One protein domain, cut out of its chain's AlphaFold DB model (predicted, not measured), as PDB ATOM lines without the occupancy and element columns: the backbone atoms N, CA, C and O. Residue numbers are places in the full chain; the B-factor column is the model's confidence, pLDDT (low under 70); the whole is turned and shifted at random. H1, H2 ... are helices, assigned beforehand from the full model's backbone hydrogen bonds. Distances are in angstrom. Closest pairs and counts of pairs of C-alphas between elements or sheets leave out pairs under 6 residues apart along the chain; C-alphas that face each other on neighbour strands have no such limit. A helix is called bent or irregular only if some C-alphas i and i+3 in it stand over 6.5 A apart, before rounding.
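What this domain is: This is residues 154 to 223 of the 724 residues of an uncharacterized protein of Plasmodium vivax India VII (UniProt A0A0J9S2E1). Two long helices, H1 and H2, run lengthwise in opposite directions with a gap between them, joined at one end by residues 179 to 184. Past the other end of H2 come two one-turn helices, H3 and then H4, which packs on the first part of H1, with residues 165 to 169, and residues 216 to 223 run back lengthwise without a named element. The printed part has 70 residues with four named helices, H1, H2, H3 and H4 in that order, and no named strand; the class is all helix. The whole is only just compact, close to loose, with a radius of gyration of the C-alphas of 13.3 A, and its outline is only just a rod, spanning 39 by 19 by 18 A.

Where its parts are: Residues 154 to 164 come before the first named helix. H1 holds residues 165 to 178, from C-alpha 165 at (110.717, -39.246, 40.560) to C-alpha 178 at (118.265, -42.653, 58.681), a length of 19.9 A. H2, the longest helix, holds residues 185 to 199 and begins at C-alpha 185 at (106.535, -41.952, 67.519); it is 20.9 A long. H3 holds residues 202 to 205. H4 holds residues 212 to 215 and ends at C-alpha 215 at (110.710, -48.889, 45.407); it is neither bent nor irregular, but only just: C-alphas 212 and 215 are 6.2 A apart.

How they stand to each other: H1 and H2 are near each other, with 7 pairs of C-alphas within 10 A and the closest 8.3 A apart. H1 touches H4 with residues 165 to 169 alone; their closest C-alphas are those of Val 169 and Leu 213, 7.0 A apart. H2 and H4 are close but not clearly touching, their closest C-alphas, of Lys 199 and Leu 213, being 7.1 A apart. H2 and H3 are also close but not clearly touching, with the C-alphas of Ile 198 and Ser 204 closest at 7.1 A. H3 and H4 are close but not clearly touching as well, with the C-alphas of Ser 204 and Leu 213 closest at 6.7 A. H1 and H3 are apart. In H1 and H2 every O i to N i+4 pair is within hydrogen-bond range. H3 and H4 are too short for such a pair; the one O i to N i+3 pair is within range in H3 but not in H4.

The domain as a whole: The two C-alphas farthest apart are those of Asn 156 and Asn 182, at 40.4 A. The printed part has no cut. The link from H2 to H3 is tight, and those from H1 to H2 and from H3 to H4 are short. The mean pLDDT of the printed part is 73.8, and 24 residues are under 70: 154 to 159, 166, 180 to 182, 204 to 207, 210 to 215 and 220 to 223.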
ATOM      1  N   PRO A 154     102.829 -30.676  38.906       66.38
ATOM      2  CA  PRO A 154     102.390 -29.294  38.789       66.38
ATOM      3  C   PRO A 154     100.935 -29.224  38.303       66.38
ATOM      4  O   PRO A 154     100.532 -29.946  37.395       66.38
ATOM      5  N   ILE A 155     100.163 -28.300  38.883       60.09
ATOM      6  CA  ILE A 155      98.698 -28.152  38.735       60.09
ATOM      7  C   ILE A 155      98.227 -28.081  37.265       60.09
ATOM      8  O   ILE A 155      97.102 -28.466  36.955       60.09
ATOM      9  N   ASN A 156      99.094 -27.641  36.351       58.97
ATOM     10  CA  ASN A 156      98.780 -27.456  34.932       58.97
ATOM     11  C   ASN A 156      99.141 -28.657  34.042       58.97
ATOM     12  O   ASN A 156      99.008 -28.556  32.824       58.97
ATOM     13  N   ASN A 157      99.630 -29.764  34.609       59.38
ATOM     14  CA  ASN A 157     100.110 -30.900  33.833       59.38
ATOM     15  C   ASN A 157      99.315 -32.173  34.150       59.38
ATOM     16  O   ASN A 157      99.123 -32.541  35.307       59.38
ATOM     17  N   SER A 158      98.867 -32.874  33.108       64.75
ATOM     18  CA  SER A 158      98.094 -34.118  33.250       64.75
ATOM     19  C   SER A 158      98.962 -35.314  33.663       64.75
ATOM     20  O   SER A 158      98.439 -36.338  34.128       64.75
ATOM     21  N   ASN A 159     100.283 -35.192  33.487       69.56
ATOM     22  CA  ASN A 159     101.260 -36.244  33.736       69.56
ATOM     23  C   ASN A 159     102.307 -35.814  34.780       69.56
ATOM     24  O   ASN A 159     102.776 -34.675  34.735       69.56
ATOM     25  N   PRO A 160     102.680 -36.720  35.701       74.19
ATOM     26  CA  PRO A 160     103.746 -36.490  36.670       74.19
ATOM     27  C   PRO A 160     105.124 -36.411  36.000       74.19
ATOM     28  O   PRO A 160     105.370 -37.044  34.971       74.19
ATOM     29  N   ASP A 161     106.051 -35.696  36.632       74.62
ATOM     30  CA  ASP A 161     107.465 -35.676  36.269       74.62
ATOM     31  C   ASP A 161     108.149 -36.989  36.688       74.62
ATOM     32  O   ASP A 161     108.702 -37.147  37.781       74.62
ATOM     33  N   CYS A 162     108.103 -37.969  35.787       74.00
ATOM     34  CA  CYS A 162     108.721 -39.275  35.997       74.00
ATOM     35  C   CYS A 162     110.261 -39.252  35.949       74.00
ATOM     36  O   CYS A 162     110.883 -40.250  36.332       74.00
ATOM     37  N   THR A 163     110.882 -38.160  35.488       74.38
ATOM     38  CA  THR A 163     112.344 -38.012  35.421       74.38
ATOM     39  C   THR A 163     112.900 -37.741  36.813       74.38
ATOM     40  O   THR A 163     113.802 -38.443  37.273       74.38
ATOM     41  N   ASN A 164     112.292 -36.796  37.532       71.06
ATOM     42  CA  ASN A 164     112.713 -36.415  38.882       71.06
ATOM     43  C   ASN A 164     112.179 -37.343  39.986       71.06
ATOM     44  O   ASN A 164     112.638 -37.297  41.130       71.06
ATOM     45  N   LEU A 165     111.266 -38.253  39.641       76.75
ATOM     46  CA  LEU A 165     110.717 -39.246  40.560       76.75
ATOM     47  C   LEU A 165     111.789 -40.119  41.228       76.75
ATOM     48  O   LEU A 165     111.690 -40.403  42.420       76.75
ATOM     49  N   PHE A 166     112.818 -40.546  40.487       68.38
ATOM     50  CA  PHE A 166     113.875 -41.401  41.043       68.38
ATOM     51  C   PHE A 166     114.667 -40.678  42.139       68.38
ATOM     52  O   PHE A 166     114.911 -41.245  43.201       68.38
ATOM     53  N   ALA A 167     114.998 -39.404  41.912       70.69
ATOM     54  CA  ALA A 167     115.675 -38.572  42.901       70.69
ATOM     55  C   ALA A 167     114.806 -38.368  44.152       70.69
ATOM     56  O   ALA A 167     115.304 -38.464  45.272       70.69
ATOM     57  N   PHE A 168     113.497 -38.155  43.979       80.62
ATOM     58  CA  PHE A 168     112.565 -38.073  45.104       80.62
ATOM     59  C   PHE A 168     112.511 -39.375  45.915       80.62
ATOM     60  O   PHE A 168     112.648 -39.332  47.135       80.62
ATOM     61  N   VAL A 169     112.355 -40.527  45.251       78.88
ATOM     62  CA  VAL A 169     112.310 -41.841  45.917       78.88
ATOM     63  C   VAL A 169     113.617 -42.122  46.656       78.88
ATOM     64  O   VAL A 169     113.575 -42.604  47.784       78.88
ATOM     65  N   TYR A 170     114.764 -41.780  46.064       73.50
ATOM     66  CA  TYR A 170     116.065 -41.902  46.719       73.50
ATOM     67  C   TYR A 170     116.127 -41.079  48.010       73.50
ATOM     68  O   TYR A 170     116.414 -41.634  49.065       73.50
ATOM     69  N   VAL A 171     115.789 -39.785  47.949       73.81
ATOM     70  CA  VAL A 171     115.811 -38.886  49.118       73.81
ATOM     71  C   VAL A 171     114.827 -39.343  50.197       73.81
ATOM     72  O   VAL A 171     115.168 -39.352  51.378       73.81
ATOM     73  N   LEU A 172     113.619 -39.762  49.812       82.81
ATOM     74  CA  LEU A 172     112.628 -40.290  50.749       82.81
ATOM     75  C   LEU A 172     113.131 -41.569  51.430       82.81
ATOM     76  O   LEU A 172     112.995 -41.709  52.641       82.81
ATOM     77  N   ASN A 173     113.723 -42.492  50.671       81.12
ATOM     78  CA  ASN A 173     114.240 -43.750  51.202       81.12
ATOM     79  C   ASN A 173     115.460 -43.552  52.100       81.12
ATOM     80  O   ASN A 173     115.561 -44.215  53.129       81.12
ATOM     81  N   ASP A 174     116.373 -42.659  51.725       79.00
ATOM     82  CA  ASP A 174     117.518 -42.274  52.549       79.00
ATOM     83  C   ASP A 174     117.045 -41.724  53.901       79.00
ATOM     84  O   ASP A 174     117.479 -42.184  54.958       79.00
ATOM     85  N   TYR A 175     116.032 -40.854  53.872       76.56
ATOM     86  CA  TYR A 175     115.423 -40.315  55.080       76.56
ATOM     87  C   TYR A 175     114.718 -41.388  55.924       76.56
ATOM     88  O   TYR A 175     114.942 -41.501  57.124       76.56
ATOM     89  N   VAL A 176     113.917 -42.255  55.300       82.25
ATOM     90  CA  VAL A 176     113.274 -43.396  55.979       82.25
ATOM     91  C   VAL A 176     114.306 -44.333  56.621       82.25
ATOM     92  O   VAL A 176     114.056 -44.894  57.688       82.25
ATOM     93  N   ASN A 177     115.474 -44.505  55.999       76.81
ATOM     94  CA  ASN A 177     116.541 -45.351  56.520       76.81
ATOM     95  C   ASN A 177     117.334 -44.698  57.659       76.81
ATOM     96  O   ASN A 177     117.748 -45.417  58.570       76.81
ATOM     97  N   SER A 178     117.523 -43.378  57.641       73.38
ATOM     98  CA  SER A 178     118.265 -42.653  58.681       73.38
ATOM     99  C   SER A 178     117.486 -42.493  59.994       73.38
ATOM    100  O   SER A 178     118.090 -42.393  61.056       73.38
ATOM    101  N   ILE A 179     116.153 -42.605  59.957       71.88
ATOM    102  CA  ILE A 179     115.242 -42.521  61.119       71.88
ATOM    103  C   ILE A 179     115.355 -43.720  62.092       71.88
ATOM    104  O   ILE A 179     114.727 -43.739  63.154       71.88
ATOM    105  N   LYS A 180     116.156 -44.746  61.767       58.12
ATOM    106  CA  LYS A 180     116.119 -46.059  62.437       58.12
ATOM    107  C   LYS A 180     116.565 -46.094  63.907       58.12
ATOM    108  O   LYS A 180     116.275 -47.094  64.557       58.12
ATOM    109  N   HIS A 181     117.134 -45.029  64.479       52.44
ATOM    110  CA  HIS A 181     117.385 -44.957  65.926       52.44
ATOM    111  C   HIS A 181     117.083 -43.554  66.496       52.44
ATOM    112  O   HIS A 181     117.680 -42.576  66.068       52.44
ATOM    113  N   ASN A 182     116.183 -43.491  67.491       59.69
ATOM    114  CA  ASN A 182     115.835 -42.338  68.352       59.69
ATOM    115  C   ASN A 182     114.828 -41.273  67.862       59.69
ATOM    116  O   ASN A 182     114.652 -40.271  68.552       59.69
ATOM    117  N   GLU A 183     114.099 -41.475  66.761       74.38
ATOM    118  CA  GLU A 183     113.022 -40.538  66.385       74.38
ATOM    119  C   GLU A 183     111.693 -40.771  67.117       74.38
ATOM    120  O   GLU A 183     111.361 -41.896  67.502       74.38
ATOM    121  N   THR A 184     110.903 -39.704  67.277       80.88
ATOM    122  CA  THR A 184     109.635 -39.752  68.019       80.88
ATOM    123  C   THR A 184     108.560 -40.546  67.280       80.88
ATOM    124  O   THR A 184     108.458 -40.540  66.050       80.88
ATOM    125  N   VAL A 185     107.685 -41.199  68.050       84.50
ATOM    126  CA  VAL A 185     106.535 -41.952  67.519       84.50
ATOM    127  C   VAL A 185     105.631 -41.054  66.665       84.50
ATOM    128  O   VAL A 185     105.130 -41.478  65.624       84.50
ATOM    129  N   ILE A 186     105.462 -39.793  67.069       87.44
ATOM    130  CA  ILE A 186     104.618 -38.808  66.382       87.44
ATOM    131  C   ILE A 186     105.195 -38.466  65.006       87.44
ATOM    132  O   ILE A 186     104.465 -38.497  64.011       87.44
ATOM    133  N   PHE A 187     106.497 -38.190  64.928       87.06
ATOM    134  CA  PHE A 187     107.156 -37.893  63.662       87.06
ATOM    135  C   PHE A 187     107.118 -39.093  62.708       87.06
ATOM    136  O   PHE A 187     106.695 -38.962  61.555       87.06
ATOM    137  N   LYS A 188     107.458 -40.293  63.207       87.44
ATOM    138  CA  LYS A 188     107.371 -41.546  62.435       87.44
ATOM    139  C   LYS A 188     105.961 -41.773  61.886       87.44
ATOM    140  O   LYS A 188     105.805 -42.137  60.720       87.44
ATOM    141  N   LYS A 189     104.928 -41.520  62.695       89.75
ATOM    142  CA  LYS A 189     103.527 -41.624  62.270       89.75
ATOM    143  C   LYS A 189     103.220 -40.673  61.111       89.75
ATOM    144  O   LYS A 189     102.652 -41.112  60.115       89.75
ATOM    145  N   LYS A 190     103.636 -39.407  61.195       91.81
ATOM    146  CA  LYS A 190     103.414 -38.404  60.134       91.81
ATOM    147  C   LYS A 190     104.122 -38.760  58.830       91.81
ATOM    148  O   LYS A 190     103.533 -38.645  57.758       91.81
ATOM    149  N   LEU A 191     105.349 -39.268  58.917       90.44
ATOM    150  CA  LEU A 191     106.067 -39.767  57.748       90.44
ATOM    151  C   LEU A 191     105.384 -41.002  57.136       90.44
ATOM    152  O   LEU A 191     105.267 -41.094  55.916       90.44
ATOM    153  N   SER A 192     104.886 -41.927  57.961       89.25
ATOM    154  CA  SER A 192     104.126 -43.096  57.497       89.25
ATOM    155  C   SER A 192     102.821 -42.693  56.796       89.25
ATOM    156  O   SER A 192     102.529 -43.187  55.706       89.25
ATOM    157  N   GLU A 193     102.075 -41.735  57.361       92.06
ATOM    158  CA  GLU A 193     100.886 -41.137  56.734       92.06
ATOM    159  C   GLU A 193     101.221 -40.574  55.343       92.06
ATOM    160  O   GLU A 193     100.492 -40.825  54.381       92.06
ATOM    161  N   PHE A 194     102.353 -39.879  55.207       92.12
ATOM    162  CA  PHE A 194     102.806 -39.345  53.925       92.12
ATOM    163  C   PHE A 194     103.217 -40.435  52.925       92.12
ATOM    164  O   PHE A 194     102.804 -40.387  51.768       92.12
ATOM    165  N   ILE A 195     103.961 -41.457  53.354       89.94
ATOM    166  CA  ILE A 195     104.319 -42.603  52.499       89.94
ATOM    167  C   ILE A 195     103.058 -43.299  51.977       89.94
ATOM    168  O   ILE A 195     102.969 -43.621  50.790       89.94
ATOM    169  N   ASN A 196     102.059 -43.492  52.838       89.75
ATOM    170  CA  ASN A 196     100.776 -44.066  52.443       89.75
ATOM    171  C   ASN A 196     100.018 -43.156  51.471       89.75
ATOM    172  O   ASN A 196      99.439 -43.649  50.504       89.75
ATOM    173  N   TYR A 197     100.058 -41.838  51.679       89.88
ATOM    174  CA  TYR A 197      99.481 -40.875  50.744       89.88
ATOM    175  C   TYR A 197     100.118 -40.987  49.351       89.88
ATOM    176  O   TYR A 197      99.400 -41.076  48.358       89.88
ATOM    177  N   ILE A 198     101.451 -41.066  49.271       87.19
ATOM    178  CA  ILE A 198     102.178 -41.230  48.003       87.19
ATOM    179  C   ILE A 198     101.761 -42.525  47.298       87.19
ATOM    180  O   ILE A 198     101.442 -42.506  46.108       87.19
ATOM    181  N   LYS A 199     101.739 -43.650  48.023       84.12
ATOM    182  CA  LYS A 199     101.395 -44.970  47.465       84.12
ATOM    183  C   LYS A 199      99.974 -45.015  46.898       84.12
ATOM    184  O   LYS A 199      99.756 -45.647  45.870       84.12
ATOM    185  N   ASN A 200      99.043 -44.303  47.528       83.00
ATOM    186  CA  ASN A 200      97.633 -44.262  47.138       83.00
ATOM    187  C   ASN A 200      97.278 -43.086  46.216       83.00
ATOM    188  O   ASN A 200      96.111 -42.909  45.861       83.00
ATOM    189  N   HIS A 201      98.247 -42.254  45.834       81.88
ATOM    190  CA  HIS A 201      97.974 -41.126  44.958       81.88
ATOM    191  C   HIS A 201      97.578 -41.609  43.555       81.88
ATOM    192  O   HIS A 201      98.166 -42.539  43.011       81.88
ATOM    193  N   LYS A 202      96.626 -40.907  42.924       76.06
ATOM    194  CA  LYS A 202      96.066 -41.223  41.598       76.06
ATOM    195  C   LYS A 202      97.096 -41.633  40.525       76.06
ATOM    196  O   LYS A 202      96.901 -42.632  39.846       76.06
ATOM    197  N   TRP A 203      98.210 -40.909  40.376       71.50
ATOM    198  CA  TRP A 203      99.235 -41.229  39.366       71.50
ATOM    199  C   TRP A 203     100.095 -42.447  39.726       71.50
ATOM    200  O   TRP A 203     100.607 -43.114  38.826       71.50
ATOM    201  N   SER A 204     100.222 -42.757  41.018       67.44
ATOM    202  CA  SER A 204     100.869 -43.965  41.530       67.44
ATOM    203  C   SER A 204     100.039 -45.200  41.191       67.44
ATOM    204  O   SER A 204     100.570 -46.177  40.670       67.44
ATOM    205  N   THR A 205      98.723 -45.134  41.419       62.91
ATOM    206  CA  THR A 205      97.786 -46.236  41.152       62.91
ATOM    207  C   THR A 205      97.524 -46.446  39.661       62.91
ATOM    208  O   THR A 205      97.337 -47.576  39.226       62.91
ATOM    209  N   GLU A 206      97.568 -45.376  38.861       67.69
ATOM    210  CA  GLU A 206      97.466 -45.422  37.390       67.69
ATOM    211  C   GLU A 206      98.781 -45.856  36.709       67.69
ATOM    212  O   GLU A 206      98.857 -45.884  35.485       67.69
ATOM    213  N   GLN A 207      99.831 -46.168  37.485       69.00
ATOM    214  CA  GLN A 207     101.156 -46.589  37.009       69.00
ATOM    215  C   GLN A 207     101.788 -45.647  35.968       69.00
ATOM    216  O   GLN A 207     102.620 -46.076  35.170       69.00
ATOM    217  N   LYS A 208     101.463 -44.344  36.004       72.25
ATOM    218  CA  LYS A 208     101.905 -43.359  34.994       72.25
ATOM    219  C   LYS A 208     103.425 -43.293  34.811       72.25
ATOM    220  O   LYS A 208     103.895 -42.968  33.729       72.25
ATOM    221  N   CYS A 209     104.187 -43.623  35.856       72.44
ATOM    222  CA  CYS A 209     105.649 -43.703  35.827       72.44
ATOM    223  C   CYS A 209     106.185 -45.145  35.899       72.44
ATOM    224  O   CYS A 209     107.208 -45.378  36.545       72.44
ATOM    225  N   ASN A 210     105.506 -46.120  35.284       65.88
ATOM    226  CA  ASN A 210     105.954 -47.518  35.175       65.88
ATOM    227  C   ASN A 210     106.330 -48.155  36.531       65.88
ATOM    228  O   ASN A 210     107.378 -48.781  36.662       65.88
ATOM    229  N   ASN A 211     105.509 -47.955  37.570       64.06
ATOM    230  CA  ASN A 211     105.707 -48.505  38.923       64.06
ATOM    231  C   ASN A 211     106.993 -48.095  39.664       64.06
ATOM    232  O   ASN A 211     107.316 -48.702  40.683       64.06
ATOM    233  N   LYS A 212     107.702 -47.031  39.267       62.69
ATOM    234  CA  LYS A 212     108.916 -46.563  39.978       62.69
ATOM    235  C   LYS A 212     108.700 -46.202  41.461       62.69
ATOM    236  O   LYS A 212     109.643 -46.240  42.245       62.69
ATOM    237  N   LEU A 213     107.463 -45.912  41.868       66.19
ATOM    238  CA  LEU A 213     107.069 -45.680  43.268       66.19
ATOM    239  C   LEU A 213     107.005 -46.959  44.123       66.19
ATOM    240  O   LEU A 213     106.966 -46.871  45.349       66.19
ATOM    241  N   SER A 214     107.033 -48.144  43.504       63.78
ATOM    242  CA  SER A 214     107.085 -49.432  44.215       63.78
ATOM    243  C   SER A 214     108.377 -49.623  45.017       63.78
ATOM    244  O   SER A 214     108.393 -50.393  45.973       63.78
ATOM    245  N   HIS A 215     109.436 -48.876  44.687       68.50
ATOM    246  CA  HIS A 215     110.710 -48.889  45.407       68.50
ATOM    247  C   HIS A 215     110.705 -48.057  46.700       68.50
ATOM    248  O   HIS A 215     111.741 -47.969  47.358       68.50
ATOM    249  N   ILE A 216     109.584 -47.426  47.079       76.50
ATOM    250  CA  ILE A 216     109.493 -46.701  48.353       76.50
ATOM    251  C   ILE A 216     109.500 -47.697  49.513       76.50
ATOM    252  O   ILE A 216     108.590 -48.519  49.664       76.50
ATOM    253  N   THR A 217     110.502 -47.559  50.375       74.50
ATOM    254  CA  THR A 217     110.647 -48.326  51.609       74.50
ATOM    255  C   THR A 217     109.435 -48.092  52.508       74.50
ATOM    256  O   THR A 217     109.080 -46.956  52.826       74.50
ATOM    257  N   SER A 218     108.774 -49.168  52.934       73.50
ATOM    258  CA  SER A 218     107.724 -49.079  53.949       73.50
ATOM    259  C   SER A 218     108.331 -48.736  55.306       73.50
ATOM    260  O   SER A 218     109.308 -49.352  55.729       73.50
ATOM    261  N   LEU A 219     107.716 -47.787  56.009       71.06
ATOM    262  CA  LEU A 219     107.998 -47.524  57.413       71.06
ATOM    263  C   LEU A 219     106.970 -48.300  58.247       71.06
ATOM    264  O   LEU A 219     105.781 -47.995  58.164       71.06
ATOM    265  N   ASN A 220     107.411 -49.295  59.020       60.12
ATOM    266  CA  ASN A 220     106.565 -49.936  60.029       60.12
ATOM    267  C   ASN A 220     106.608 -49.049  61.282       60.12
ATOM    268  O   ASN A 220     107.663 -48.996  61.917       60.12
ATOM    269  N   PRO A 221     105.542 -48.302  61.618       53.62
ATOM    270  CA  PRO A 221     105.513 -47.588  62.885       53.62
ATOM    271  C   PRO A 221     105.570 -48.606  64.030       53.62
ATOM    272  O   PRO A 221     104.946 -49.666  63.945       53.62
ATOM    273  N   ASP A 222     106.319 -48.284  65.088       49.72
ATOM    274  CA  ASP A 222     106.274 -49.050  66.334       49.72
ATOM    275  C   ASP A 222     104.802 -49.140  66.794       49.72
ATOM    276  O   ASP A 222     104.067 -48.153  66.642       49.72
ATOM    277  N   PRO A 223     104.327 -50.301  67.291       41.53
ATOM    278  CA  PRO A 223     102.941 -50.447  67.717       41.53
ATOM    279  C   PRO A 223     102.600 -49.355  68.742       41.53
ATOM    280  O   PRO A 223     103.435 -49.046  69.598       41.53
TER     281      PRO A 223